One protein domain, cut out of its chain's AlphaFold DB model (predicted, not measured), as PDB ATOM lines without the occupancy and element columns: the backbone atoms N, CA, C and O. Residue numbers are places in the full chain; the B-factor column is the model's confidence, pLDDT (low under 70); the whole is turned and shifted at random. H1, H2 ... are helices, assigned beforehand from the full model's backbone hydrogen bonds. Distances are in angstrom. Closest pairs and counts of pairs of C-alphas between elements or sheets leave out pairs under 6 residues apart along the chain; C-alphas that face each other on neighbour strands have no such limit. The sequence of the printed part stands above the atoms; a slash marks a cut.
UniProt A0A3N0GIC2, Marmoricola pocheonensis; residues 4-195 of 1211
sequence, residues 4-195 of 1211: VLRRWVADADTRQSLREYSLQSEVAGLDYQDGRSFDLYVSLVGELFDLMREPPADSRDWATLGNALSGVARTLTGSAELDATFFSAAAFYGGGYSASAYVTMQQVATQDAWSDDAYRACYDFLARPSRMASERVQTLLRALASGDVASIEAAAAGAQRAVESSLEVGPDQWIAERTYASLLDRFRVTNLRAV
ATOM      1  N   VAL A   4     -44.461 -33.228  15.550       77.50
ATOM      2  CA  VAL A   4     -43.031 -33.476  15.287       77.50
ATOM      3  C   VAL A   4     -42.255 -33.768  16.579       77.50
ATOM      4  O   VAL A   4     -41.401 -34.651  16.583       77.50
ATOM      5  N   LEU A   5     -42.573 -33.080  17.682       80.50
ATOM      6  CA  LEU A   5     -41.937 -33.317  18.978       80.50
ATOM      7  C   LEU A   5     -42.451 -34.614  19.618       80.50
ATOM      8  O   LEU A   5     -41.630 -35.406  20.069       80.50
ATOM      9  N   ARG A   6     -43.765 -34.902  19.548       75.25
ATOM     10  CA  ARG A   6     -44.329 -36.205  19.971       75.25
ATOM     11  C   ARG A   6     -43.617 -37.380  19.288       75.25
ATOM     12  O   ARG A   6     -43.244 -38.342  19.953       75.25
ATOM     13  N   ARG A   7     -43.364 -37.280  17.976       73.75
ATOM     14  CA  ARG A   7     -42.586 -38.284  17.232       73.75
ATOM     15  C   ARG A   7     -41.147 -38.401  17.742       73.75
ATOM     16  O   ARG A   7     -40.682 -39.512  17.963       73.75
ATOM     17  N   TRP A   8     -40.452 -37.279  17.935       80.56
ATOM     18  CA  TRP A   8     -39.062 -37.290  18.406       80.56
ATOM     19  C   TRP A   8     -38.941 -37.915  19.808       80.56
ATOM     20  O   TRP A   8     -38.009 -38.679  20.053       80.56
ATOM     21  N   VAL A   9     -39.924 -37.680  20.687       78.56
ATOM     22  CA  VAL A   9     -40.048 -38.356  21.990       78.56
ATOM     23  C   VAL A   9     -40.209 -39.869  21.823       78.56
ATOM     24  O   VAL A   9     -39.419 -40.613  22.397       78.56
ATOM     25  N   ALA A  10     -41.164 -40.338  21.015       73.19
ATOM     26  CA  ALA A  10     -41.407 -41.773  20.816       73.19
ATOM     27  C   ALA A  10     -40.197 -42.509  20.198       73.19
ATOM     28  O   ALA A  10     -39.815 -43.593  20.650       73.19
ATOM     29  N   ASP A  11     -39.544 -41.893  19.209       76.44
ATOM     30  CA  ASP A  11     -38.316 -42.412  18.599       76.44
ATOM     31  C   ASP A  11     -37.166 -42.479  19.640       76.44
ATOM     32  O   ASP A  11     -36.382 -43.430  19.651       76.44
ATOM     33  N   ALA A  12     -37.062 -41.496  20.550       76.56
ATOM     34  CA  ALA A  12     -36.022 -41.445  21.588       76.56
ATOM     35  C   ALA A  12     -36.264 -42.434  22.744       76.56
ATOM     36  O   ALA A  12     -35.322 -43.056  23.229       76.56
ATOM     37  N   ASP A  13     -37.518 -42.630  23.146       74.31
ATOM     38  CA  ASP A  13     -37.952 -43.599  24.162       74.31
ATOM     39  C   ASP A  13     -37.768 -45.051  23.665       74.31
ATOM     40  O   ASP A  13     -37.260 -45.921  24.382       74.31
ATOM     41  N   THR A  14     -38.020 -45.285  22.369       71.00
ATOM     42  CA  THR A  14     -37.619 -46.517  21.662       71.00
ATOM     43  C   THR A  14     -36.101 -46.723  21.737       71.00
ATOM     44  O   THR A  14     -35.624 -47.818  22.045       71.00
ATOM     45  N   ARG A  15     -35.314 -45.664  21.504       73.12
ATOM     46  CA  ARG A  15     -33.847 -45.724  21.561       73.12
ATOM     47  C   ARG A  15     -33.301 -45.945  22.974       73.12
ATOM     48  O   ARG A  15     -32.296 -46.641  23.135       73.12
ATOM     49  N   GLN A  16     -33.951 -45.390  23.992       74.00
ATOM     50  CA  GLN A  16     -33.646 -45.665  25.392       74.00
ATOM     51  C   GLN A  16     -33.935 -47.134  25.722       74.00
ATOM     52  O   GLN A  16     -33.061 -47.807  26.263       74.00
ATOM     53  N   SER A  17     -35.083 -47.661  25.290       70.69
ATOM     54  CA  SER A  17     -35.447 -49.073  25.466       70.69
ATOM     55  C   SER A  17     -34.413 -50.024  24.844       70.69
ATOM     56  O   SER A  17     -33.983 -50.973  25.496       70.69
ATOM     57  N   LEU A  18     -33.932 -49.749  23.621       71.75
ATOM     58  CA  LEU A  18     -32.851 -50.528  22.987       71.75
ATOM     59  C   LEU A  18     -31.577 -50.578  23.852       71.75
ATOM     60  O   LEU A  18     -30.950 -51.634  23.960       71.75
ATOM     61  N   ARG A  19     -31.207 -49.461  24.499       71.94
ATOM     62  CA  ARG A  19     -30.049 -49.381  25.410       71.94
ATOM     63  C   ARG A  19     -30.293 -50.126  26.720       71.94
ATOM     64  O   ARG A  19     -29.452 -50.927  27.116       71.94
ATOM     65  N   GLU A  20     -31.433 -49.896  27.373       73.94
ATOM     66  CA  GLU A  20     -31.790 -50.522  28.657       73.94
ATOM     67  C   GLU A  20     -31.900 -52.055  28.532       73.94
ATOM     68  O   GLU A  20     -31.469 -52.780  29.427       73.94
ATOM     69  N   TYR A  21     -32.354 -52.560  27.380       73.06
ATOM     70  CA  TYR A  21     -32.378 -53.992  27.051       73.06
ATOM     71  C   TYR A  21     -31.089 -54.535  26.396       73.06
ATOM     72  O   TYR A  21     -31.028 -55.724  26.069       73.06
ATOM     73  N   SER A  22     -30.054 -53.699  26.218       65.62
ATOM     74  CA  SER A  22     -28.757 -54.045  25.601       65.62
ATOM     75  C   SER A  22     -28.865 -54.718  24.220       65.62
ATOM     76  O   SER A  22     -28.126 -55.653  23.901       65.62
ATOM     77  N   LEU A  23     -29.805 -54.257  23.393       70.56
ATOM     78  CA  LEU A  23     -30.064 -54.810  22.064       70.56
ATOM     79  C   LEU A  23     -29.072 -54.246  21.033       70.56
ATOM     80  O   LEU A  23     -28.834 -53.044  20.969       70.56
ATOM     81  N   GLN A  24     -28.492 -55.132  20.219       55.31
ATOM     82  CA  GLN A  24     -27.472 -54.792  19.211       55.31
ATOM     83  C   GLN A  24     -28.060 -54.343  17.860       55.31
ATOM     84  O   GLN A  24     -27.322 -54.169  16.893       55.31
ATOM     85  N   SER A  25     -29.381 -54.200  17.762       56.28
ATOM     86  CA  SER A  25     -30.087 -53.855  16.531       56.28
ATOM     87  C   SER A  25     -29.995 -52.354  16.228       56.28
ATOM     88  O   SER A  25     -30.661 -51.532  16.855       56.28
ATOM     89  N   GLU A  26     -29.203 -51.999  15.212       53.97
ATOM     90  CA  GLU A  26     -29.269 -50.690  14.551       53.97
ATOM     91  C   GLU A  26     -30.637 -50.545  13.863       53.97
ATOM     92  O   GLU A  26     -30.869 -51.053  12.762       53.97
ATOM     93  N   VAL A  27     -31.585 -49.885  14.534       59.47
ATOM     94  CA  VAL A  27     -32.902 -49.576  13.963       59.47
ATOM     95  C   VAL A  27     -32.747 -48.405  12.993       59.47
ATOM     96  O   VAL A  27     -32.819 -47.238  13.384       59.47
ATOM     97  N   ALA A  28     -32.513 -48.750  11.726       56.72
ATOM     98  CA  ALA A  28     -32.327 -47.809  10.627       56.72
ATOM     99  C   ALA A  28     -33.423 -46.730  10.619       56.72
ATOM    100  O   ALA A  28     -34.615 -47.037  10.530       56.72
ATOM    101  N   GLY A  29     -33.011 -45.465  10.703       64.62
ATOM    102  CA  GLY A  29     -33.913 -44.320  10.822       64.62
ATOM    103  C   GLY A  29     -34.020 -43.710  12.224       64.62
ATOM    104  O   GLY A  29     -34.666 -42.673  12.344       64.62
ATOM    105  N   LEU A  30     -33.368 -44.260  13.260       71.69
ATOM    106  CA  LEU A  30     -33.139 -43.560  14.546       71.69
ATOM    107  C   LEU A  30     -31.826 -42.749  14.567       71.69
ATOM    108  O   LEU A  30     -31.556 -41.999  15.510       71.69
ATOM    109  N   ASP A  31     -31.025 -42.866  13.509       73.44
ATOM    110  CA  ASP A  31     -29.682 -42.284  13.365       73.44
ATOM    111  C   ASP A  31     -29.706 -40.746  13.384       73.44
ATOM    112  O   ASP A  31     -28.759 -40.097  13.823       73.44
ATOM    113  N   TYR A  32     -30.837 -40.136  12.997       80.19
ATOM    114  CA  TYR A  32     -31.032 -38.680  13.045       80.19
ATOM    115  C   TYR A  32     -30.950 -38.092  14.464       80.19
ATOM    116  O   TYR A  32     -30.896 -36.871  14.610       80.19
ATOM    117  N   GLN A  33     -30.972 -38.934  15.502       76.62
ATOM    118  CA  GLN A  33     -30.845 -38.538  16.904       76.62
ATOM    119  C   GLN A  33     -29.394 -38.544  17.418       76.62
ATOM    120  O   GLN A  33     -29.157 -38.133  18.557       76.62
ATOM    121  N   ASP A  34     -28.419 -39.004  16.627       76.81
ATOM    122  CA  ASP A  34     -27.018 -39.123  17.052       76.81
ATOM    123  C   ASP A  34     -26.429 -37.777  17.492       76.81
ATOM    124  O   ASP A  34     -26.391 -36.806  16.742       76.81
ATOM    125  N   GLY A  35     -25.986 -37.709  18.752       78.56
ATOM    126  CA  GLY A  35     -25.476 -36.484  19.375       78.56
ATOM    127  C   GLY A  35     -26.537 -35.425  19.709       78.56
ATOM    128  O   GLY A  35     -26.196 -34.405  20.304       78.56
ATOM    129  N   ARG A  36     -27.820 -35.647  19.387       85.62
ATOM    130  CA  ARG A  36     -28.887 -34.629  19.480       85.62
ATOM    131  C   ARG A  36     -29.703 -34.651  20.778       85.62
ATOM    132  O   ARG A  36     -30.754 -34.017  20.842       85.62
ATOM    133  N   SER A  37     -29.226 -35.322  21.829       83.88
ATOM    134  CA  SER A  37     -29.867 -35.299  23.156       83.88
ATOM    135  C   SER A  37     -30.056 -33.877  23.696       83.88
ATOM    136  O   SER A  37     -31.081 -33.594  24.308       83.88
ATOM    137  N   PHE A  38     -29.105 -32.973  23.434       87.25
ATOM    138  CA  PHE A  38     -29.210 -31.575  23.858       87.25
ATOM    139  C   PHE A  38     -30.231 -30.776  23.026       87.25
ATOM    140  O   PHE A  38     -30.999 -30.001  23.587       87.25
ATOM    141  N   ASP A  39     -30.321 -31.009  21.712       89.69
ATOM    142  CA  ASP A  39     -31.358 -30.388  20.877       89.69
ATOM    143  C   ASP A  39     -32.767 -30.837  21.308       89.69
ATOM    144  O   ASP A  39     -33.700 -30.030  21.331       89.69
ATOM    145  N   LEU A  40     -32.923 -32.120  21.664       87.94
ATOM    146  CA  LEU A  40     -34.174 -32.662  22.196       87.94
ATOM    147  C   LEU A  40     -34.485 -32.059  23.574       87.94
ATOM    148  O   LEU A  40     -35.599 -31.589  23.776       87.94
ATOM    149  N   TYR A  41     -33.504 -31.981  24.481       91.69
ATOM    150  CA  TYR A  41     -33.633 -31.291  25.772       91.69
ATOM    151  C   TYR A  41     -34.154 -29.855  25.613       91.69
ATOM    152  O   TYR A  41     -35.190 -29.511  26.179       91.69
ATOM    153  N   VAL A  42     -33.501 -29.042  24.775       91.12
ATOM    154  CA  VAL A  42     -33.916 -27.654  24.506       91.12
ATOM    155  C   VAL A  42     -35.316 -27.594  23.881       91.12
ATOM    156  O   VAL A  42     -36.101 -26.713  24.226       91.12
ATOM    157  N   SER A  43     -35.668 -28.547  23.012       92.50
ATOM    158  CA  SER A  43     -37.009 -28.627  22.410       92.50
ATOM    159  C   SER A  43     -38.099 -28.961  23.438       92.50
ATOM    160  O   SER A  43     -39.188 -28.393  23.381       92.50
ATOM    161  N   LEU A  44     -37.805 -29.848  24.393       92.38
ATOM    162  CA  LEU A  44     -38.716 -30.225  25.478       92.38
ATOM    163  C   LEU A  44     -38.870 -29.100  26.510       92.38
ATOM    164  O   LEU A  44     -39.988 -28.812  26.922       92.38
ATOM    165  N   VAL A  45     -37.788 -28.411  26.886       92.50
ATOM    166  CA  VAL A  45     -37.865 -27.220  27.755       92.50
ATOM    167  C   VAL A  45     -38.617 -26.078  27.054       92.50
ATOM    168  O   VAL A  45     -39.404 -25.381  27.690       92.50
ATOM    169  N   GLY A  46     -38.460 -25.924  25.735       92.31
ATOM    170  CA  GLY A  46     -39.264 -24.996  24.936       92.31
ATOM    171  C   GLY A  46     -40.765 -25.300  25.009       92.31
ATOM    172  O   GLY A  46     -41.552 -24.415  25.336       92.31
ATOM    173  N   GLU A  47     -41.158 -26.557  24.780       91.69
ATOM    174  CA  GLU A  47     -42.551 -27.000  24.932       91.69
ATOM    175  C   GLU A  47     -43.040 -26.838  26.386       91.69
ATOM    176  O   GLU A  47     -44.155 -26.374  26.579       91.69
ATOM    177  N   LEU A  48     -42.212 -27.095  27.410       92.19
ATOM    178  CA  LEU A  48     -42.572 -26.854  28.817       92.19
ATOM    179  C   LEU A  48     -42.965 -25.396  29.072       92.19
ATOM    180  O   LEU A  48     -44.016 -25.135  29.658       92.19
ATOM    181  N   PHE A  49     -42.158 -24.442  28.606       91.69
ATOM    182  CA  PHE A  49     -42.470 -23.022  28.758       91.69
ATOM    183  C   PHE A  49     -43.621 -22.548  27.856       91.69
ATOM    184  O   PHE A  49     -44.255 -21.546  28.192       91.69
ATOM    185  N   ASP A  50     -43.919 -23.245  26.755       89.81
ATOM    186  CA  ASP A  50     -45.138 -23.032  25.967       89.81
ATOM    187  C   ASP A  50     -46.381 -23.543  26.738       89.81
ATOM    188  O   ASP A  50     -47.319 -22.767  26.922       89.81
ATOM    189  N   LEU A  51     -46.368 -24.760  27.308       87.38
ATOM    190  CA  LEU A  51     -47.471 -25.292  28.139       87.38
ATOM    191  C   LEU A  51     -47.681 -24.494  29.444       87.38
ATOM    192  O   LEU A  51     -48.806 -24.374  29.927       87.38
ATOM    193  N   MET A  52     -46.621 -23.904  30.011       88.50
ATOM    194  CA  MET A  52     -46.702 -22.958  31.140       88.50
ATOM    195  C   MET A  52     -47.288 -21.585  30.762       88.50
ATOM    196  O   MET A  52     -47.498 -20.755  31.651       88.50
ATOM    197  N   ARG A  53     -47.502 -21.289  29.473       85.50
ATOM    198  CA  ARG A  53     -48.187 -20.072  28.995       85.50
ATOM    199  C   ARG A  53     -49.602 -20.387  28.514       85.50
ATOM    200  O   ARG A  53     -50.537 -19.688  28.891       85.50
ATOM    201  N   GLU A  54     -49.746 -21.447  27.727       83.44
ATOM    202  CA  GLU A  54     -51.007 -21.917  27.156       83.44
ATOM    203  C   GLU A  54     -51.212 -23.390  27.563       83.44
ATOM    204  O   GLU A  54     -50.734 -24.295  26.872       83.44
ATOM    205  N   PRO A  55     -51.869 -23.664  28.709       75.50
ATOM    206  CA  PRO A  55     -52.026 -25.027  29.202       75.50
ATOM    207  C   PRO A  55     -52.867 -25.877  28.230       75.50
ATOM    208  O   PRO A  55     -53.893 -25.414  27.726       75.50
ATOM    209  N   PRO A  56     -52.459 -27.132  27.963       72.12
ATOM    210  CA  PRO A  56     -53.113 -27.995  26.989       72.12
ATOM    211  C   PRO A  56     -54.467 -28.496  27.504       72.12
ATOM    212  O   PRO A  56     -54.647 -28.736  28.697       72.12
ATOM    213  N   ALA A  57     -55.396 -28.743  26.577       62.03
ATOM    214  CA  ALA A  57     -56.698 -29.342  26.889       62.03
ATOM    215  C   ALA A  57     -56.597 -30.803  27.380       62.03
ATOM    216  O   ALA A  57     -57.495 -31.278  28.068       62.03
ATOM    217  N   ASP A  58     -55.511 -31.511  27.050       67.94
ATOM    218  CA  ASP A  58     -55.238 -32.873  27.516       67.94
ATOM    219  C   ASP A  58     -54.080 -32.879  28.525       67.94
ATOM    220  O   ASP A  58     -52.946 -32.511  28.205       67.94
ATOM    221  N   SER A  59     -54.356 -33.347  29.745       70.31
ATOM    222  CA  SER A  59     -53.352 -33.487  30.808       70.31
ATOM    223  C   SER A  59     -52.192 -34.433  30.456       70.31
ATOM    224  O   SER A  59     -51.084 -34.234  30.956       70.31
ATOM    225  N   ARG A  60     -52.397 -35.404  29.552       72.44
ATOM    226  CA  ARG A  60     -51.391 -36.413  29.169       72.44
ATOM    227  C   ARG A  60     -50.188 -35.825  28.430       72.44
ATOM    228  O   ARG A  60     -49.101 -36.396  28.503       72.44
ATOM    229  N   ASP A  61     -50.327 -34.658  27.793       78.69
ATOM    230  CA  ASP A  61     -49.181 -33.953  27.196       78.69
ATOM    231  C   ASP A  61     -48.135 -33.573  28.267       78.69
ATOM    232  O   ASP A  61     -46.937 -33.632  27.991       78.69
ATOM    233  N   TRP A  62     -48.556 -33.275  29.506       85.81
ATOM    234  CA  TRP A  62     -47.646 -33.017  30.631       85.81
ATOM    235  C   TRP A  62     -46.941 -34.281  31.132       85.81
ATOM    236  O   TRP A  62     -45.750 -34.228  31.431       85.81
ATOM    237  N   ALA A  63     -47.646 -35.417  31.220       81.44
ATOM    238  CA  ALA A  63     -47.038 -36.694  31.604       81.44
ATOM    239  C   ALA A  63     -46.032 -37.169  30.550       81.44
ATOM    240  O   ALA A  63     -44.901 -37.513  30.893       81.44
ATOM    241  N   THR A  64     -46.403 -37.081  29.270       81.56
ATOM    242  CA  THR A  64     -45.521 -37.401  28.138       81.56
ATOM    243  C   THR A  64     -44.268 -36.519  28.158       81.56
ATOM    244  O   THR A  64     -43.156 -37.023  28.014       81.56
ATOM    245  N   LEU A  65     -44.422 -35.210  28.397       88.00
ATOM    246  CA  LEU A  65     -43.309 -34.263  28.504       88.00
ATOM    247  C   LEU A  65     -42.414 -34.530  29.728       88.00
ATOM    248  O   LEU A  65     -41.189 -34.544  29.599       88.00
ATOM    249  N   GLY A  66     -43.001 -34.786  30.901       88.19
ATOM    250  CA  GLY A  66     -42.263 -35.142  32.115       88.19
ATOM    251  C   GLY A  66     -41.463 -36.435  31.944       88.19
ATOM    252  O   GLY A  66     -40.279 -36.480  32.292       88.19
ATOM    253  N   ASN A  67     -42.072 -37.456  31.333       84.25
ATOM    254  CA  ASN A  67     -41.420 -38.715  30.971       84.25
ATOM    255  C   ASN A  67     -40.268 -38.487  29.975       84.25
ATOM    256  O   ASN A  67     -39.163 -38.980  30.204       84.25
ATOM    257  N   ALA A  68     -40.484 -37.690  28.925       85.44
ATOM    258  CA  ALA A  68     -39.460 -37.367  27.930       85.44
ATOM    259  C   ALA A  68     -38.245 -36.642  28.535       85.44
ATOM    260  O   ALA A  68     -37.105 -37.010  28.254       85.44
ATOM    261  N   LEU A  69     -38.479 -35.651  29.401       90.25
ATOM    262  CA  LEU A  69     -37.418 -34.931  30.115       90.25
ATOM    263  C   LEU A  69     -36.639 -35.860  31.064       90.25
ATOM    264  O   LEU A  69     -35.413 -35.780  31.111       90.25
ATOM    265  N   SER A  70     -37.314 -36.790  31.753       87.25
ATOM    266  CA  SER A  70     -36.658 -37.788  32.617       87.25
ATOM    267  C   SER A  70     -35.803 -38.788  31.827       87.25
ATOM    268  O   SER A  70     -34.706 -39.136  32.264       87.25
ATOM    269  N   GLY A  71     -36.266 -39.230  30.653       83.00
ATOM    270  CA  GLY A  71     -35.483 -40.090  29.759       83.00
ATOM    271  C   GLY A  71     -34.249 -39.381  29.195       83.00
ATOM    272  O   GLY A  71     -33.141 -39.914  29.234       83.00
ATOM    273  N   VAL A  72     -34.419 -38.129  28.758       87.62
ATOM    274  CA  VAL A  72     -33.332 -37.274  28.256       87.62
ATOM    275  C   VAL A  72     -32.292 -36.953  29.330       87.62
ATOM    276  O   VAL A  72     -31.101 -36.972  29.016       87.62
ATOM    277  N   ALA A  73     -32.694 -36.721  30.586       86.88
ATOM    278  CA  ALA A  73     -31.769 -36.447  31.690       86.88
ATOM    279  C   ALA A  73     -30.663 -37.516  31.798       86.88
ATOM    280  O   ALA A  73     -29.485 -37.173  31.855       86.88
ATOM    281  N   ARG A  74     -31.028 -38.803  31.665       81.94
ATOM    282  CA  ARG A  74     -30.114 -39.969  31.687       81.94
ATOM    283  C   ARG A  74     -29.080 -39.995  30.552       81.94
ATOM    284  O   ARG A  74     -28.213 -40.867  30.537       81.94
ATOM    285  N   THR A  75     -29.197 -39.112  29.559       81.38
ATOM    286  CA  THR A  75     -28.246 -38.983  28.441       81.38
ATOM    287  C   THR A  75     -27.493 -37.652  28.439       81.38
ATOM    288  O   THR A  75     -26.728 -37.393  27.511       81.38
ATOM    289  N   LEU A  76     -27.736 -36.796  29.433       86.00
ATOM    290  CA  LEU A  76     -26.991 -35.564  29.688       86.00
ATOM    291  C   LEU A  76     -25.924 -35.830  30.765       86.00
ATOM    292  O   LEU A  76     -25.747 -36.962  31.203       86.00
ATOM    293  N   THR A  77     -25.159 -34.804  31.140       82.69
ATOM    294  CA  THR A  77     -24.183 -34.874  32.242       82.69
ATOM    295  C   THR A  77     -24.058 -33.513  32.924       82.69
ATOM    296  O   THR A  77     -24.231 -32.473  32.279       82.69
ATOM    297  N   GLY A  78     -23.718 -33.500  34.214       82.31
ATOM    298  CA  GLY A  78     -23.477 -32.262  34.962       82.31
ATOM    299  C   GLY A  78     -24.766 -31.481  35.233       82.31
ATOM    300  O   GLY A  78     -25.797 -32.079  35.528       82.31
ATOM    301  N   SER A  79     -24.735 -30.147  35.137       80.88
ATOM    302  CA  SER A  79     -25.919 -29.323  35.438       80.88
ATOM    303  C   SER A  79     -27.120 -29.670  34.554       80.88
ATOM    304  O   SER A  79     -28.220 -29.805  35.066       80.88
ATOM    305  N   ALA A  80     -26.910 -29.943  33.263       84.25
ATOM    306  CA  ALA A  80     -27.997 -30.236  32.327       84.25
ATOM    307  C   ALA A  80     -28.799 -31.511  32.679       84.25
ATOM    308  O   ALA A  80     -29.971 -31.610  32.332       84.25
ATOM    309  N   GLU A  81     -28.194 -32.474  33.382       87.00
ATOM    310  CA  GLU A  81     -28.876 -33.661  33.922       87.00
ATOM    311  C   GLU A  81     -29.785 -33.295  35.111       87.00
ATOM    312  O   GLU A  81     -30.942 -33.722  35.175       87.00
ATOM    313  N   LEU A  82     -29.292 -32.442  36.015       86.50
ATOM    314  CA  LEU A  82     -30.048 -31.911  37.154       86.50
ATOM    315  C   LEU A  82     -31.198 -31.008  36.689       86.50
ATOM    316  O   LEU A  82     -32.326 -31.168  37.148       86.50
ATOM    317  N   ASP A  83     -30.934 -30.118  35.732       88.31
ATOM    318  CA  ASP A  83     -31.915 -29.195  35.160       88.31
ATOM    319  C   ASP A  83     -33.010 -29.959  34.390       88.31
ATOM    320  O   ASP A  83     -34.198 -29.699  34.573       88.31
ATOM    321  N   ALA A  84     -32.658 -30.981  33.597       90.44
ATOM    322  CA  ALA A  84     -33.644 -31.847  32.940       90.44
ATOM    323  C   ALA A  84     -34.502 -32.643  33.941       90.44
ATOM    324  O   ALA A  84     -35.708 -32.802  33.731       90.44
ATOM    325  N   THR A  85     -33.915 -33.095  35.053       90.06
ATOM    326  CA  THR A  85     -34.640 -33.761  36.150       90.06
ATOM    327  C   THR A  85     -35.598 -32.790  36.854       90.06
ATOM    328  O   THR A  85     -36.761 -33.121  37.092       90.06
ATOM    329  N   PHE A  86     -35.150 -31.559  37.100       91.44
ATOM    330  CA  PHE A  86     -35.955 -30.469  37.649       91.44
ATOM    331  C   PHE A  86     -37.145 -30.107  36.746       91.44
ATOM    332  O   PHE A  86     -38.294 -30.108  37.194       91.44
ATOM    333  N   PHE A  87     -36.901 -29.875  35.452       93.62
ATOM    334  CA  PHE A  87     -37.956 -29.568  34.482       93.62
ATOM    335  C   PHE A  87     -38.914 -30.748  34.263       93.62
ATOM    336  O   PHE A  87     -40.112 -30.527  34.094       93.62
ATOM    337  N   SER A  88     -38.434 -31.996  34.340       93.06
ATOM    338  CA  SER A  88     -39.289 -33.192  34.347       93.06
ATOM    339  C   SER A  88     -40.274 -33.172  35.522       93.06
ATOM    340  O   SER A  88     -41.478 -33.350  35.325       93.06
ATOM    341  N   ALA A  89     -39.796 -32.892  36.739       92.75
ATOM    342  CA  ALA A  89     -40.657 -32.794  37.914       92.75
ATOM    343  C   ALA A  89     -41.635 -31.609  37.838       92.75
ATOM    344  O   ALA A  89     -42.809 -31.767  38.177       92.75
ATOM    345  N   ALA A  90     -41.190 -30.452  37.340       93.62
ATOM    346  CA  ALA A  90     -42.059 -29.301  37.103       93.62
ATOM    347  C   ALA A  90     -43.166 -29.614  36.077       93.62
ATOM    348  O   ALA A  90     -44.321 -29.251  36.301       93.62
ATOM    349  N   ALA A  91     -42.852 -30.349  35.003       92.69
ATOM    350  CA  ALA A  91     -43.831 -30.804  34.014       92.69
ATOM    351  C   ALA A  91     -44.864 -31.769  34.627       92.69
ATOM    352  O   ALA A  91     -46.071 -31.557  34.487       92.69
ATOM    353  N   PHE A  92     -44.415 -32.783  35.377       91.38
ATOM    354  CA  PHE A  92     -45.321 -33.684  36.097       91.38
ATOM    355  C   PHE A  92     -46.222 -32.924  37.079       91.38
ATOM    356  O   PHE A  92     -47.425 -33.186  37.129       91.38
ATOM    357  N   TYR A  93     -45.680 -31.953  37.823       92.44
ATOM    358  CA  TYR A  93     -46.483 -31.137  38.730       92.44
ATOM    359  C   TYR A  93     -47.517 -30.300  37.966       92.44
ATOM    360  O   TYR A  93     -48.697 -30.334  38.314       92.44
ATOM    361  N   GLY A  94     -47.105 -29.633  36.883       89.31
ATOM    362  CA  GLY A  94     -47.968 -28.840  36.002       89.31
ATOM    363  C   GLY A  94     -49.175 -29.614  35.464       89.31
ATOM    364  O   GLY A  94     -50.277 -29.068  35.427       89.31
ATOM    365  N   GLY A  95     -49.013 -30.909  35.167       87.25
ATOM    366  CA  GLY A  95     -50.107 -31.806  34.770       87.25
ATOM    367  C   GLY A  95     -50.992 -32.339  35.906       87.25
ATOM    368  O   GLY A  95     -52.077 -32.850  35.642       87.25
ATOM    369  N   GLY A  96     -50.577 -32.211  37.171       87.69
ATOM    370  CA  GLY A  96     -51.271 -32.782  38.338       87.69
ATOM    371  C   GLY A  96     -50.735 -34.134  38.814       87.69
ATOM    372  O   GLY A  96     -51.281 -34.723  39.745       87.69
ATOM    373  N   TYR A  97     -49.637 -34.609  38.232       88.00
ATOM    374  CA  TYR A  97     -48.948 -35.848  38.587       88.00
ATOM    375  C   TYR A  97     -47.976 -35.609  39.760       88.00
ATOM    376  O   TYR A  97     -46.795 -35.950  39.689       88.00
ATOM    377  N   SER A  98     -48.448 -34.993  40.853       88.81
ATOM    378  CA  SER A  98     -47.585 -34.513  41.951       88.81
ATOM    379  C   SER A  98     -46.783 -35.627  42.642       88.81
ATOM    380  O   SER A  98     -45.645 -35.407  43.052       88.81
ATOM    381  N   ALA A  99     -47.308 -36.857  42.681       84.12
ATOM    382  CA  ALA A  99     -46.573 -38.030  43.163       84.12
ATOM    383  C   ALA A  99     -45.428 -38.471  42.229       84.12
ATOM    384  O   ALA A  99     -44.442 -39.032  42.705       84.12
ATOM    385  N   SER A 100     -45.541 -38.215  40.924       86.12
ATOM    386  CA  SER A 100     -44.491 -38.496  39.935       86.12
ATOM    387  C   SER A 100     -43.427 -37.398  39.951       86.12
ATOM    388  O   SER A 100     -42.241 -37.709  39.965       86.12
ATOM    389  N   ALA A 101     -43.834 -36.132  40.108       89.75
ATOM    390  CA  ALA A 101     -42.921 -35.015  40.364       89.75
ATOM    391  C   ALA A 101     -42.040 -35.246  41.608       89.75
ATOM    392  O   ALA A 101     -40.821 -35.089  41.548       89.75
ATOM    393  N   TYR A 102     -42.652 -35.699  42.708       88.44
ATOM    394  CA  TYR A 102     -41.955 -36.073  43.941       88.44
ATOM    395  C   TYR A 102     -40.937 -37.203  43.718       88.44
ATOM    396  O   TYR A 102     -39.783 -37.068  44.113       88.44
ATOM    397  N   VAL A 103     -41.312 -38.288  43.023       83.38
ATOM    398  CA  VAL A 103     -40.387 -39.401  42.707       83.38
ATOM    399  C   VAL A 103     -39.204 -38.955  41.854       83.38
ATOM    400  O   VAL A 103     -38.086 -39.400  42.105       83.38
ATOM    401  N   THR A 104     -39.435 -38.091  40.864       86.56
ATOM    402  CA  THR A 104     -38.363 -37.540  40.028       86.56
ATOM    403  C   THR A 104     -37.376 -36.733  40.873       86.56
ATOM    404  O   THR A 104     -36.173 -36.970  40.787       86.56
ATOM    405  N   MET A 105     -37.849 -35.853  41.765       88.12
ATOM    406  CA  MET A 105     -36.944 -35.060  42.611       88.12
ATOM    407  C   MET A 105     -36.266 -35.851  43.733       88.12
ATOM    408  O   MET A 105     -35.154 -35.494  44.115       88.12
ATOM    409  N   GLN A 106     -36.853 -36.950  44.226       80.44
ATOM    410  CA  GLN A 106     -36.181 -37.829  45.200       80.44
ATOM    411  C   GLN A 106     -34.910 -38.509  44.649       80.44
ATOM    412  O   GLN A 106     -34.149 -39.081  45.426       80.44
ATOM    413  N   GLN A 107     -34.655 -38.445  43.337       73.25
ATOM    414  CA  GLN A 107     -33.418 -38.941  42.719       73.25
ATOM    415  C   GLN A 107     -32.260 -37.924  42.810       73.25
ATOM    416  O   GLN A 107     -31.104 -38.296  42.619       73.25
ATOM    417  N   VAL A 108     -32.541 -36.656  43.141       78.62
ATOM    418  CA  VAL A 108     -31.533 -35.591  43.264       78.62
ATOM    419  C   VAL A 108     -30.924 -35.596  44.670       78.62
ATOM    420  O   VAL A 108     -31.547 -35.168  45.643       78.62
ATOM    421  N   ALA A 109     -29.681 -36.073  44.769       60.19
ATOM    422  CA  ALA A 109     -29.025 -36.405  46.036       60.19
ATOM    423  C   ALA A 109     -28.542 -35.213  46.895       60.19
ATOM    424  O   ALA A 109     -28.133 -35.431  48.036       60.19
ATOM    425  N   THR A 110     -28.543 -33.976  46.386       63.25
ATOM    426  CA  THR A 110     -27.935 -32.813  47.063       63.25
ATOM    427  C   THR A 110     -28.851 -31.586  47.085       63.25
ATOM    428  O   THR A 110     -29.226 -31.057  46.041       63.25
ATOM    429  N   GLN A 111     -29.146 -31.072  48.286       58.62
ATOM    430  CA  GLN A 111     -29.905 -29.822  48.468       58.62
ATOM    431  C   GLN A 111     -29.131 -28.576  47.995       58.62
ATOM    432  O   GLN A 111     -29.742 -27.575  47.632       58.62
ATOM    433  N   ASP A 112     -27.796 -28.639  47.974       61.47
ATOM    434  CA  ASP A 112     -26.910 -27.517  47.624       61.47
ATOM    435  C   ASP A 112     -26.611 -27.405  46.113       61.47
ATOM    436  O   ASP A 112     -25.713 -26.669  45.706       61.47
ATOM    437  N   ALA A 113     -27.337 -28.146  45.264       64.31
ATOM    438  CA  ALA A 113     -27.151 -28.124  43.809       64.31
ATOM    439  C   ALA A 113     -27.516 -26.772  43.161       64.31
ATOM    440  O   ALA A 113     -26.914 -26.394  42.155       64.31
ATOM    441  N   TRP A 114     -28.454 -26.027  43.754       73.25
ATOM    442  CA  TRP A 114     -28.868 -24.698  43.302       73.25
ATOM    443  C   TRP A 114     -28.687 -23.673  44.430       73.25
ATOM    444  O   TRP A 114     -29.138 -23.885  45.554       73.25
ATOM    445  N   SER A 115     -28.028 -22.552  44.126       68.06
ATOM    446  CA  SER A 115     -27.704 -21.489  45.097       68.06
ATOM    447  C   SER A 115     -28.707 -20.328  45.124       68.06
ATOM    448  O   SER A 115     -28.621 -19.464  45.995       68.06
ATOM    449  N   ASP A 116     -29.656 -20.310  44.189       80.94
ATOM    450  CA  ASP A 116     -30.720 -19.312  44.083       80.94
ATOM    451  C   ASP A 116     -31.955 -19.708  44.918       80.94
ATOM    452  O   ASP A 116     -32.345 -20.877  44.973       80.94
ATOM    453  N   ASP A 117     -32.582 -18.724  45.567       85.56
ATOM    454  CA  ASP A 117     -33.721 -18.926  46.474       85.56
ATOM    455  C   ASP A 117     -34.982 -19.452  45.764       85.56
ATOM    456  O   ASP A 117     -35.699 -20.276  46.333       85.56
ATOM    457  N   ALA A 118     -35.246 -19.053  44.517       87.06
ATOM    458  CA  ALA A 118     -36.409 -19.524  43.767       87.06
ATOM    459  C   ALA A 118     -36.220 -20.965  43.268       87.06
ATOM    460  O   ALA A 118     -37.149 -21.772  43.371       87.06
ATOM    461  N   TYR A 119     -35.011 -21.338  42.823       87.75
ATOM    462  CA  TYR A 119     -34.688 -22.749  42.559       87.75
ATOM    463  C   TYR A 119     -34.785 -23.594  43.837       87.75
ATOM    464  O   TYR A 119     -35.385 -24.671  43.810       87.75
ATOM    465  N   ARG A 120     -34.275 -23.100  44.975       88.75
ATOM    466  CA  ARG A 120     -34.378 -23.793  46.270       88.75
ATOM    467  C   ARG A 120     -35.830 -23.951  46.729       88.75
ATOM    468  O   ARG A 120     -36.201 -25.015  47.217       88.75
ATOM    469  N   ALA A 121     -36.667 -22.935  46.518       91.69
ATOM    470  CA  ALA A 121     -38.101 -22.995  46.788       91.69
ATOM    471  C   ALA A 121     -38.816 -24.026  45.896       91.69
ATOM    472  O   ALA A 121     -39.667 -24.772  46.381       91.69
ATOM    473  N   CYS A 122     -38.449 -24.124  44.615       91.94
ATOM    474  CA  CYS A 122     -38.969 -25.166  43.727       91.94
ATOM    475  C   CYS A 122     -38.506 -26.569  44.153       91.94
ATOM    476  O   CYS A 122     -39.320 -27.492  44.171       91.94
ATOM    477  N   TYR A 123     -37.231 -26.735  44.535       90.62
ATOM    478  CA  TYR A 123     -36.706 -28.004  45.046       90.62
ATOM    479  C   TYR A 123     -37.461 -28.454  46.300       90.62
ATOM    480  O   TYR A 123     -38.025 -29.545  46.300       90.62
ATOM    481  N   ASP A 124     -37.543 -27.614  47.335       90.75
ATOM    482  CA  ASP A 124     -38.231 -27.961  48.587       90.75
ATOM    483  C   ASP A 124     -39.716 -28.286  48.356       90.75
ATOM    484  O   ASP A 124     -40.258 -29.194  48.988       90.75
ATOM    485  N   PHE A 125     -40.369 -27.592  47.420       92.88
ATOM    486  CA  PHE A 125     -41.774 -27.820  47.081       92.88
ATOM    487  C   PHE A 125     -42.025 -29.154  46.354       92.88
ATOM    488  O   PHE A 125     -43.015 -29.843  46.625       92.88
ATOM    489  N   LEU A 126     -41.134 -29.529  45.431       92.12
ATOM    490  CA  LEU A 126     -41.261 -30.747  44.625       92.12
ATOM    491  C   LEU A 126     -40.696 -31.983  45.347       92.12
ATOM    492  O   LEU A 126     -41.342 -33.030  45.360       92.12
ATOM    493  N   ALA A 127     -39.524 -31.867  45.977       88.69
ATOM    494  CA  ALA A 127     -38.841 -32.948  46.694       88.69
ATOM    495  C   ALA A 127     -39.426 -33.225  48.092       88.69
ATOM    496  O   ALA A 127     -39.245 -34.325  48.613       88.69
ATOM    497  N   ARG A 128     -40.115 -32.240  48.693       90.44
ATOM    498  CA  ARG A 128     -40.754 -32.295  50.026       90.44
ATOM    499  C   ARG A 128     -39.849 -32.927  51.111       90.44
ATOM    500  O   ARG A 128     -40.255 -33.911  51.736       90.44
ATOM    501  N   PRO A 129     -38.616 -32.417  51.320       86.69
ATOM    502  CA  PRO A 129     -37.676 -32.987  52.284       86.69
ATOM    503  C   PRO A 129     -38.173 -32.821  53.729       86.69
ATOM    504  O   PRO A 129     -38.924 -31.900  54.043       86.69
ATOM    505  N   SER A 130     -37.703 -33.683  54.638       80.75
ATOM    506  CA  SER A 130     -38.020 -33.594  56.075       80.75
ATOM    507  C   SER A 130     -37.527 -32.292  56.718       80.75
ATOM    508  O   SER A 130     -38.156 -31.780  57.641       80.75
ATOM    509  N   ARG A 131     -36.419 -31.744  56.207       82.12
ATOM    510  CA  ARG A 131     -35.856 -30.438  56.563       82.12
ATOM    511  C   ARG A 131     -35.838 -29.558  55.310       82.12
ATOM    512  O   ARG A 131     -35.003 -29.754  54.429       82.12
ATOM    513  N   MET A 132     -36.779 -28.619  55.235       86.19
ATOM    514  CA  MET A 132     -36.861 -27.593  54.184       86.19
ATOM    515  C   MET A 132     -36.041 -26.365  54.577       86.19
ATOM    516  O   MET A 132     -36.047 -25.968  55.745       86.19
ATOM    517  N   ALA A 133     -35.386 -25.736  53.607       85.69
ATOM    518  CA  ALA A 133     -34.468 -24.617  53.803       85.69
ATOM    519  C   ALA A 133     -34.894 -23.316  53.090       85.69
ATOM    520  O   ALA A 133     -34.283 -22.274  53.328       85.69
ATOM    521  N   SER A 134     -35.929 -23.342  52.243       90.25
ATOM    522  CA  SER A 134     -36.565 -22.142  51.688       90.25
ATOM    523  C   SER A 134     -37.653 -21.602  52.623       90.25
ATOM    524  O   SER A 134     -38.667 -22.260  52.882       90.25
ATOM    525  N   GLU A 135     -37.492 -20.356  53.075       91.44
ATOM    526  CA  GLU A 135     -38.490 -19.657  53.896       91.44
ATOM    527  C   GLU A 135     -39.836 -19.502  53.161       91.44
ATOM    528  O   GLU A 135     -40.896 -19.545  53.796       91.44
ATOM    529  N   ARG A 136     -39.823 -19.405  51.820       93.38
ATOM    530  CA  ARG A 136     -41.049 -19.344  51.006       93.38
ATOM    531  C   ARG A 136     -41.919 -20.587  51.220       93.38
ATOM    532  O   ARG A 136     -43.110 -20.471  51.505       93.38
ATOM    533  N   VAL A 137     -41.315 -21.777  51.153       93.50
ATOM    534  CA  VAL A 137     -42.016 -23.065  51.312       93.50
ATOM    535  C   VAL A 137     -42.401 -23.318  52.770       93.50
ATOM    536  O   VAL A 137     -43.534 -23.719  53.040       93.50
ATOM    537  N   GLN A 138     -41.528 -22.993  53.731       93.31
ATOM    538  CA  GLN A 138     -41.876 -23.049  55.159       93.31
ATOM    539  C   GLN A 138     -43.077 -22.148  55.502       93.31
ATOM    540  O   GLN A 138     -43.909 -22.492  56.340       93.31
ATOM    541  N   THR A 139     -43.197 -20.986  54.858       93.06
ATOM    542  CA  THR A 139     -44.337 -20.071  55.041       93.06
ATOM    543  C   THR A 139     -45.607 -20.615  54.395       93.06
ATOM    544  O   THR A 139     -46.653 -20.622  55.042       93.06
ATOM    545  N   LEU A 140     -45.505 -21.161  53.180       93.69
ATOM    546  CA  LEU A 140     -46.609 -21.828  52.486       93.69
ATOM    547  C   LEU A 140     -47.193 -22.992  53.307       93.69
ATOM    548  O   LEU A 140     -48.410 -23.122  53.414       93.69
ATOM    549  N   LEU A 141     -46.341 -23.809  53.936       92.94
ATOM    550  CA  LEU A 141     -46.786 -24.921  54.780       92.94
ATOM    551  C   LEU A 141     -47.347 -24.484  56.131       92.94
ATOM    552  O   LEU A 141     -48.306 -25.096  56.593       92.94
ATOM    553  N   ARG A 142     -46.810 -23.424  56.752       94.31
ATOM    554  CA  ARG A 142     -47.427 -22.830  57.951       94.31
ATOM    555  C   ARG A 142     -48.849 -22.357  57.643       94.31
ATOM    556  O   ARG A 142     -49.761 -22.716  58.378       94.31
ATOM    557  N   ALA A 143     -49.038 -21.658  56.524       94.62
ATOM    558  CA  ALA A 143     -50.345 -21.203  56.059       94.62
ATOM    559  C   ALA A 143     -51.303 -22.370  55.743       94.62
ATOM    560  O   ALA A 143     -52.453 -22.374  56.183       94.62
ATOM    561  N   LEU A 144     -50.819 -23.409  55.051       94.50
ATOM    562  CA  LEU A 144     -51.591 -24.623  54.768       94.50
ATOM    563  C   LEU A 144     -51.996 -25.362  56.057       94.50
ATOM    564  O   LEU A 144     -53.131 -25.825  56.171       94.50
ATOM    565  N   ALA A 145     -51.097 -25.446  57.040       93.62
ATOM    566  CA  ALA A 145     -51.360 -26.071  58.330       93.62
ATOM    567  C   ALA A 145     -52.355 -25.265  59.181       93.62
ATOM    568  O   ALA A 145     -53.230 -25.877  59.783       93.62
ATOM    569  N   SER A 146     -52.284 -23.928  59.183       92.50
ATOM    570  CA  SER A 146     -53.162 -23.050  59.977       92.50
ATOM    571  C   SER A 146     -54.469 -22.632  59.290       92.50
ATOM    572  O   SER A 146     -55.255 -21.905  59.890       92.50
ATOM    573  N   GLY A 147     -54.684 -23.008  58.026       92.88
ATOM    574  CA  GLY A 147     -55.863 -22.596  57.252       92.88
ATOM    575  C   GLY A 147     -55.808 -21.170  56.695       92.88
ATOM    576  O   GLY A 147     -56.823 -20.667  56.217       92.88
ATOM    577  N   ASP A 148     -54.640 -20.521  56.701       94.12
ATOM    578  CA  ASP A 148     -54.463 -19.169  56.161       94.12
ATOM    579  C   ASP A 148     -54.363 -19.181  54.624       94.12
ATOM    580  O   ASP A 148     -53.296 -19.037  54.020       94.12
ATOM    581  N   VAL A 149     -55.515 -19.348  53.974       91.62
ATOM    582  CA  VAL A 149     -55.646 -19.295  52.509       91.62
ATOM    583  C   VAL A 149     -55.212 -17.930  51.949       91.62
ATOM    584  O   VAL A 149     -54.703 -17.860  50.830       91.62
ATOM    585  N   ALA A 150     -55.333 -16.846  52.726       92.75
ATOM    586  CA  ALA A 150     -54.920 -15.513  52.292       92.75
ATOM    587  C   ALA A 150     -53.393 -15.404  52.135       92.75
ATOM    588  O   ALA A 150     -52.927 -14.808  51.163       92.75
ATOM    589  N   SER A 151     -52.610 -16.035  53.016       94.06
ATOM    590  CA  SER A 151     -51.152 -16.142  52.847       94.06
ATOM    591  C   SER A 151     -50.744 -17.016  51.655       94.06
ATOM    592  O   SER A 151     -49.747 -16.707  51.002       94.06
ATOM    593  N   ILE A 152     -51.511 -18.062  51.314       92.44
ATOM    594  CA  ILE A 152     -51.264 -18.886  50.111       92.44
ATOM    595  C   ILE A 152     -51.466 -18.046  48.836       92.44
ATOM    596  O   ILE A 152     -50.584 -17.999  47.974       92.44
ATOM    597  N   GLU A 153     -52.582 -17.317  48.746       93.25
ATOM    598  CA  GLU A 153     -52.859 -16.385  47.642       93.25
ATOM    599  C   GLU A 153     -51.815 -15.258  47.557       93.25
ATOM    600  O   GLU A 153     -51.321 -14.933  46.472       93.25
ATOM    601  N   ALA A 154     -51.422 -14.682  48.700       94.56
ATOM    602  CA  ALA A 154     -50.418 -13.623  48.761       94.56
ATOM    603  C   ALA A 154     -49.025 -14.099  48.311       94.56
ATOM    604  O   ALA A 154     -48.327 -13.347  47.623       94.56
ATOM    605  N   ALA A 155     -48.636 -15.333  48.652       93.44
ATOM    606  CA  ALA A 155     -47.380 -15.942  48.217       93.44
ATOM    607  C   ALA A 155     -47.347 -16.147  46.694       93.44
ATOM    608  O   ALA A 155     -46.378 -15.755  46.041       93.44
ATOM    609  N   ALA A 156     -48.425 -16.675  46.107       92.75
ATOM    610  CA  ALA A 156     -48.507 -16.888  44.663       92.75
ATOM    611  C   ALA A 156     -48.548 -15.567  43.873       92.75
ATOM    612  O   ALA A 156     -47.806 -15.393  42.906       92.75
ATOM    613  N   ALA A 157     -49.326 -14.583  44.337       93.81
ATOM    614  CA  ALA A 157     -49.292 -13.230  43.779       93.81
ATOM    615  C   ALA A 157     -47.913 -12.559  43.959       93.81
ATOM    616  O   ALA A 157     -47.529 -11.706  43.158       93.81
ATOM    617  N   GLY A 158     -47.162 -12.933  45.001       94.56
ATOM    618  CA  GLY A 158     -45.760 -12.562  45.200       94.56
ATOM    619  C   GLY A 158     -44.843 -13.126  44.119       94.56
ATOM    620  O   GLY A 158     -44.103 -12.359  43.507       94.56
ATOM    621  N   ALA A 159     -44.946 -14.426  43.832       92.81
ATOM    622  CA  ALA A 159     -44.158 -15.080  42.789       92.81
ATOM    623  C   ALA A 159     -44.409 -14.471  41.397       92.81
ATOM    624  O   ALA A 159     -43.451 -14.190  40.684       92.81
ATOM    625  N   GLN A 160     -45.658 -14.151  41.029       92.12
ATOM    626  CA  GLN A 160     -45.932 -13.476  39.746       92.12
ATOM    627  C   GLN A 160     -45.219 -12.117  39.625       92.12
ATOM    628  O   GLN A 160     -44.634 -11.820  38.587       92.12
ATOM    629  N   ARG A 161     -45.180 -11.312  40.698       93.25
ATOM    630  CA  ARG A 161     -44.414 -10.048  40.707       93.25
ATOM    631  C   ARG A 161     -42.899 -10.282  40.641       93.25
ATOM    632  O   ARG A 161     -42.181  -9.484  40.042       93.25
ATOM    633  N   ALA A 162     -42.403 -11.383  41.211       92.19
ATOM    634  CA  ALA A 162     -40.996 -11.763  41.093       92.19
ATOM    635  C   ALA A 162     -40.617 -12.107  39.636       92.19
ATOM    636  O   ALA A 162     -39.558 -11.684  39.166       92.19
ATOM    637  N   VAL A 163     -41.505 -12.769  38.880       91.69
ATOM    638  CA  VAL A 163     -41.344 -13.028  37.432       91.69
ATOM    639  C   VAL A 163     -41.219 -11.734  36.623       91.69
ATOM    640  O   VAL A 163     -40.392 -11.663  35.717       91.69
ATOM    641  N   GLU A 164     -41.999 -10.700  36.949       88.06
ATOM    642  CA  GLU A 164     -41.893  -9.392  36.285       88.06
ATOM    643  C   GLU A 164     -40.525  -8.741  36.550       88.06
ATOM    644  O   GLU A 164     -39.873  -8.274  35.618       88.06
ATOM    645  N   SER A 165     -40.053  -8.764  37.803       88.75
ATOM    646  CA  SER A 165     -38.778  -8.140  38.197       88.75
ATOM    647  C   SER A 165     -37.516  -8.910  37.774       88.75
ATOM    648  O   SER A 165     -36.489  -8.301  37.491       88.75
ATOM    649  N   SER A 166     -37.566 -10.243  37.692       89.69
ATOM    650  CA  SER A 166     -36.393 -11.079  37.367       89.69
ATOM    651  C   SER A 166     -35.916 -10.920  35.918       89.69
ATOM    652  O   SER A 166     -34.738 -11.148  35.637       89.69
ATOM    653  N   LEU A 167     -36.778 -10.420  35.020       83.81
ATOM    654  CA  LEU A 167     -36.393  -9.983  33.671       83.81
ATOM    655  C   LEU A 167     -35.331  -8.870  33.671       83.81
ATOM    656  O   LEU A 167     -34.575  -8.763  32.707       83.81
ATOM    657  N   GLU A 168     -35.250  -8.054  34.728       85.94
ATOM    658  CA  GLU A 168     -34.221  -7.011  34.866       85.94
ATOM    659  C   GLU A 168     -32.860  -7.567  35.325       85.94
ATOM    660  O   GLU A 168     -31.843  -6.887  35.177       85.94
ATOM    661  N   VAL A 169     -32.824  -8.795  35.862       85.56
ATOM    662  CA  VAL A 169     -31.610  -9.423  36.416       85.56
ATOM    663  C   VAL A 169     -30.984 -10.414  35.433       85.56
ATOM    664  O   VAL A 169     -29.785 -10.330  35.163       85.56
ATOM    665  N   GLY A 170     -31.768 -11.344  34.877       87.19
ATOM    666  CA  GLY A 170     -31.257 -12.314  33.907       87.19
ATOM    667  C   GLY A 170     -32.148 -13.540  33.667       87.19
ATOM    668  O   GLY A 170     -33.078 -13.802  34.432       87.19
ATOM    669  N   PRO A 171     -31.855 -14.321  32.608       85.06
ATOM    670  CA  PRO A 171     -32.683 -15.454  32.198       85.06
ATOM    671  C   PRO A 171     -32.739 -16.564  33.252       85.06
ATOM    672  O   PRO A 171     -33.805 -17.131  33.463       85.06
ATOM    673  N   ASP A 172     -31.635 -16.848  33.944       82.75
ATOM    674  CA  ASP A 172     -31.543 -17.985  34.869       82.75
ATOM    675  C   ASP A 172     -32.461 -17.805  36.091       82.75
ATOM    676  O   ASP A 172     -33.167 -18.735  36.483       82.75
ATOM    677  N   GLN A 173     -32.521 -16.584  36.639       86.31
ATOM    678  CA  GLN A 173     -33.443 -16.234  37.724       86.31
ATOM    679  C   GLN A 173     -34.892 -16.135  37.224       86.31
ATOM    680  O   GLN A 173     -35.814 -16.541  37.928       86.31
ATOM    681  N   TRP A 174     -35.112 -15.648  35.996       91.38
ATOM    682  CA  TRP A 174     -36.449 -15.624  35.399       91.38
ATOM    683  C   TRP A 174     -37.017 -17.033  35.179       91.38
ATOM    684  O   TRP A 174     -38.189 -17.269  35.459       91.38
ATOM    685  N   ILE A 175     -36.192 -17.990  34.743       90.25
ATOM    686  CA  ILE A 175     -36.556 -19.411  34.624       90.25
ATOM    687  C   ILE A 175     -36.968 -19.972  35.994       90.25
ATOM    688  O   ILE A 175     -38.000 -20.646  36.092       90.25
ATOM    689  N   ALA A 176     -36.210 -19.657  37.049       89.50
ATOM    690  CA  ALA A 176     -36.491 -20.085  38.417       89.50
ATOM    691  C   ALA A 176     -37.824 -19.522  38.938       89.50
ATOM    692  O   ALA A 176     -38.722 -20.284  39.300       89.50
ATOM    693  N   GLU A 177     -37.990 -18.197  38.913       93.44
ATOM    694  CA  GLU A 177     -39.205 -17.527  39.390       93.44
ATOM    695  C   GLU A 177     -40.424 -17.870  38.522       93.44
ATOM    696  O   GLU A 177     -41.515 -18.058  39.060       93.44
ATOM    697  N   ARG A 178     -40.280 -18.029  37.194       93.19
ATOM    698  CA  ARG A 178     -41.405 -18.428  36.325       93.19
ATOM    699  C   ARG A 178     -41.843 -19.860  36.597       93.19
ATOM    700  O   ARG A 178     -43.047 -20.121  36.606       93.19
ATOM    701  N   THR A 179     -40.898 -20.761  36.861       93.06
ATOM    702  CA  THR A 179     -41.221 -22.122  37.303       93.06
ATOM    703  C   THR A 179     -41.928 -22.076  38.657       93.06
ATOM    704  O   THR A 179     -43.017 -22.630  38.783       93.06
ATOM    705  N   TYR A 180     -41.389 -21.341  39.638       94.56
ATOM    706  CA  TYR A 180     -41.985 -21.209  40.972       94.56
ATOM    707  C   TYR A 180     -43.407 -20.633  40.932       94.56
ATOM    708  O   TYR A 180     -44.325 -21.188  41.537       94.56
ATOM    709  N   ALA A 181     -43.619 -19.571  40.152       94.06
ATOM    710  CA  ALA A 181     -44.929 -18.973  39.929       94.06
ATOM    711  C   ALA A 181     -45.910 -19.961  39.277       94.06
ATOM    712  O   ALA A 181     -47.054 -20.051  39.714       94.06
ATOM    713  N   SER A 182     -45.465 -20.763  38.300       93.00
ATOM    714  CA  SER A 182     -46.299 -21.800  37.675       93.00
ATOM    715  C   SER A 182     -46.635 -22.964  38.618       93.00
ATOM    716  O   SER A 182     -47.719 -23.539  38.502       93.00
ATOM    717  N   LEU A 183     -45.739 -23.324  39.547       94.38
ATOM    718  CA  LEU A 183     -46.029 -24.303  40.602       94.38
ATOM    719  C   LEU A 183     -47.088 -23.751  41.565       94.38
ATOM    720  O   LEU A 183     -48.058 -24.446  41.875       94.38
ATOM    721  N   LEU A 184     -46.939 -22.491  41.995       94.69
ATOM    722  CA  LEU A 184     -47.887 -21.849  42.902       94.69
ATOM    723  C   LEU A 184     -49.251 -21.575  42.256       94.69
ATOM    724  O   LEU A 184     -50.258 -21.826  42.909       94.69
ATOM    725  N   ASP A 185     -49.320 -21.144  40.992       92.12
ATOM    726  CA  ASP A 185     -50.586 -20.950  40.266       92.12
ATOM    727  C   ASP A 185     -51.462 -22.205  40.303       92.12
ATOM    728  O   ASP A 185     -52.661 -22.120  40.578       92.12
ATOM    729  N   ARG A 186     -50.855 -23.380  40.090       91.56
ATOM    730  CA  ARG A 186     -51.555 -24.658  40.231       91.56
ATOM    731  C   ARG A 186     -51.861 -24.971  41.696       91.56
ATOM    732  O   ARG A 186     -52.992 -25.335  42.011       91.56
ATOM    733  N   PHE A 187     -50.890 -24.799  42.594       94.56
ATOM    734  CA  PHE A 187     -51.057 -25.098  44.018       94.56
ATOM    735  C   PHE A 187     -52.229 -24.338  44.651       94.56
ATOM    736  O   PHE A 187     -52.966 -24.925  45.440       94.56
ATOM    737  N   ARG A 188     -52.474 -23.075  44.269       92.62
ATOM    738  CA  ARG A 188     -53.630 -22.273  44.724       92.62
ATOM    739  C   ARG A 188     -54.967 -22.997  44.592       92.62
ATOM    740  O   ARG A 188     -55.821 -22.798  45.442       92.62
ATOM    741  N   VAL A 189     -55.136 -23.834  43.563       92.31
ATOM    742  CA  VAL A 189     -56.392 -24.552  43.276       92.31
ATOM    743  C   VAL A 189     -56.332 -26.060  43.551       92.31
ATOM    744  O   VAL A 189     -57.380 -26.699  43.585       92.31
ATOM    745  N   THR A 190     -55.147 -26.647  43.766       94.31
ATOM    746  CA  THR A 190     -54.990 -28.085  44.080       94.31
ATOM    747  C   THR A 190     -54.642 -28.389  45.538       94.31
ATOM    748  O   THR A 190     -54.780 -29.540  45.959       94.31
ATOM    749  N   ASN A 191     -54.176 -27.407  46.319       95.12
ATOM    750  CA  ASN A 191     -53.787 -27.623  47.715       95.12
ATOM    751  C   ASN A 191     -54.973 -28.031  48.602       95.12
ATOM    752  O   ASN A 191     -56.124 -27.690  48.320       95.12
ATOM    753  N   LEU A 192     -54.679 -28.704  49.720       95.50
ATOM    754  CA  LEU A 192     -55.709 -29.218  50.633       95.50
ATOM    755  C   LEU A 192     -56.751 -28.158  51.036       95.50
ATOM    756  O   LEU A 192     -57.945 -28.433  51.009       95.50
ATOM    757  N   ARG A 193     -56.324 -26.937  51.378       95.12
ATOM    758  CA  ARG A 193     -57.205 -25.873  51.892       95.12
ATOM    759  C   ARG A 193     -58.053 -25.192  50.814       95.12
ATOM    760  O   ARG A 193     -59.036 -24.552  51.169       95.12
ATOM    761  N   ALA A 194     -57.694 -25.318  49.538       94.62
ATOM    762  CA  ALA A 194     -58.466 -24.758  48.425       94.62
ATOM    763  C   ALA A 194     -59.521 -25.724  47.866       94.62
ATOM    764  O   ALA A 194     -60.525 -25.281  47.317       94.62
ATOM    765  N   VAL A 195     -59.294 -27.033  48.001       95.38
ATOM    766  CA  VAL A 195     -60.204 -28.074  47.494       95.38
ATOM    767  C   VAL A 195     -61.277 -28.444  48.526       95.38
ATOM    768  O   VAL A 195     -62.393 -28.789  48.151       95.38
TER     769      VAL A 195
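Overview. This is residues 4 to 195 of the 1211 residues of a protein of Marmoricola pocheonensis (UniProt A0A3N0GIC2). Two groups of helices meet at H4 in the middle of an elongated body. On one side H2, H3 and H4 make an up-and-down bundle, each running against the one before it, with H1 set steeply on H3 and H5 folded back along H4; on the other side H7, H8 and H9 fold back and forth, and H6 crosses between H9 and the H4 and H5 pair. The printed part has 192 residues with ten named helices, H1 to H10 in chain order, and no named strand; the class is all helix. The whole is compact, with a radius of gyration of the C-alphas of 17.6 A, and spans 58 by 36 by 34 A.

Along the chain. H1 covers residues 4 to 20, 24.4 A long, and begins at C-alpha 4 at (-43.031, -33.476, 15.287). H2 is residues 37 to 51, 20.9 A, and H3 is residues 60 to 73, 19.8 A. H4, residues 79 to 95, is 24.3 A long and begins at C-alpha 79 at (-25.919, -29.323, 35.438). H5 is residues 98 to 105, H6 residues 117 to 127 and H7 residues 135 to 146. H8, residues 149 to 166, is 25.8 A long; H9, residues 171 to 190, is 28.3 A. H10, residues 192 to 195, ends at C-alpha 195 at (-60.204, -28.074, 47.494).

Arrangement. H4 is the hub and touches five helices. H3 and H4 form a helical hairpin at a shallow tilt of 13 degrees, with the closest C-alphas, Gly 66 and Ser 88, 4.2 A apart. H2 touches H4 at Leu 48 and Ala 91, whose C-alphas are the closest at 6.6 A. H1 touches H3 with residues 9 to 16 alone, at a steep tilt of 48 degrees; the closest C-alphas are Val 9 and Ala 68, 6.1 A. H4 and H5 are a hairpin, closest at the C-alphas of Ala 89 and Ala 101, 4.0 A. H6 touches H9 at a steep tilt of 43 degrees, with the C-alphas of Tyr 119 and Ala 176 closest at 5.2 A. H8 and H9 form a hairpin, closest at the C-alphas of Ala 159 and Ala 181, 4.9 A. H7 touches H8, with the C-alphas of Leu 140 and Ile 152 closest at 6.0 A. H10 touches no helix. H1 and H9 are among the pairs that are apart. Every O i to N i+4 pair is within hydrogen-bond range in H1 to H8; in H9 14 of 16 are, and H10 is too short for one.

Size, cuts and confidence. The two C-alphas farthest apart, Ala 28 and Ser 146, are 59.0 A apart. The printed part has no cut. The links H1 to H2 and H5 to H6 are long. Mean pLDDT of the printed part is 84.9; residues 22, 24 to 29, 57 to 58, 109 to 113 and 115 are under 70.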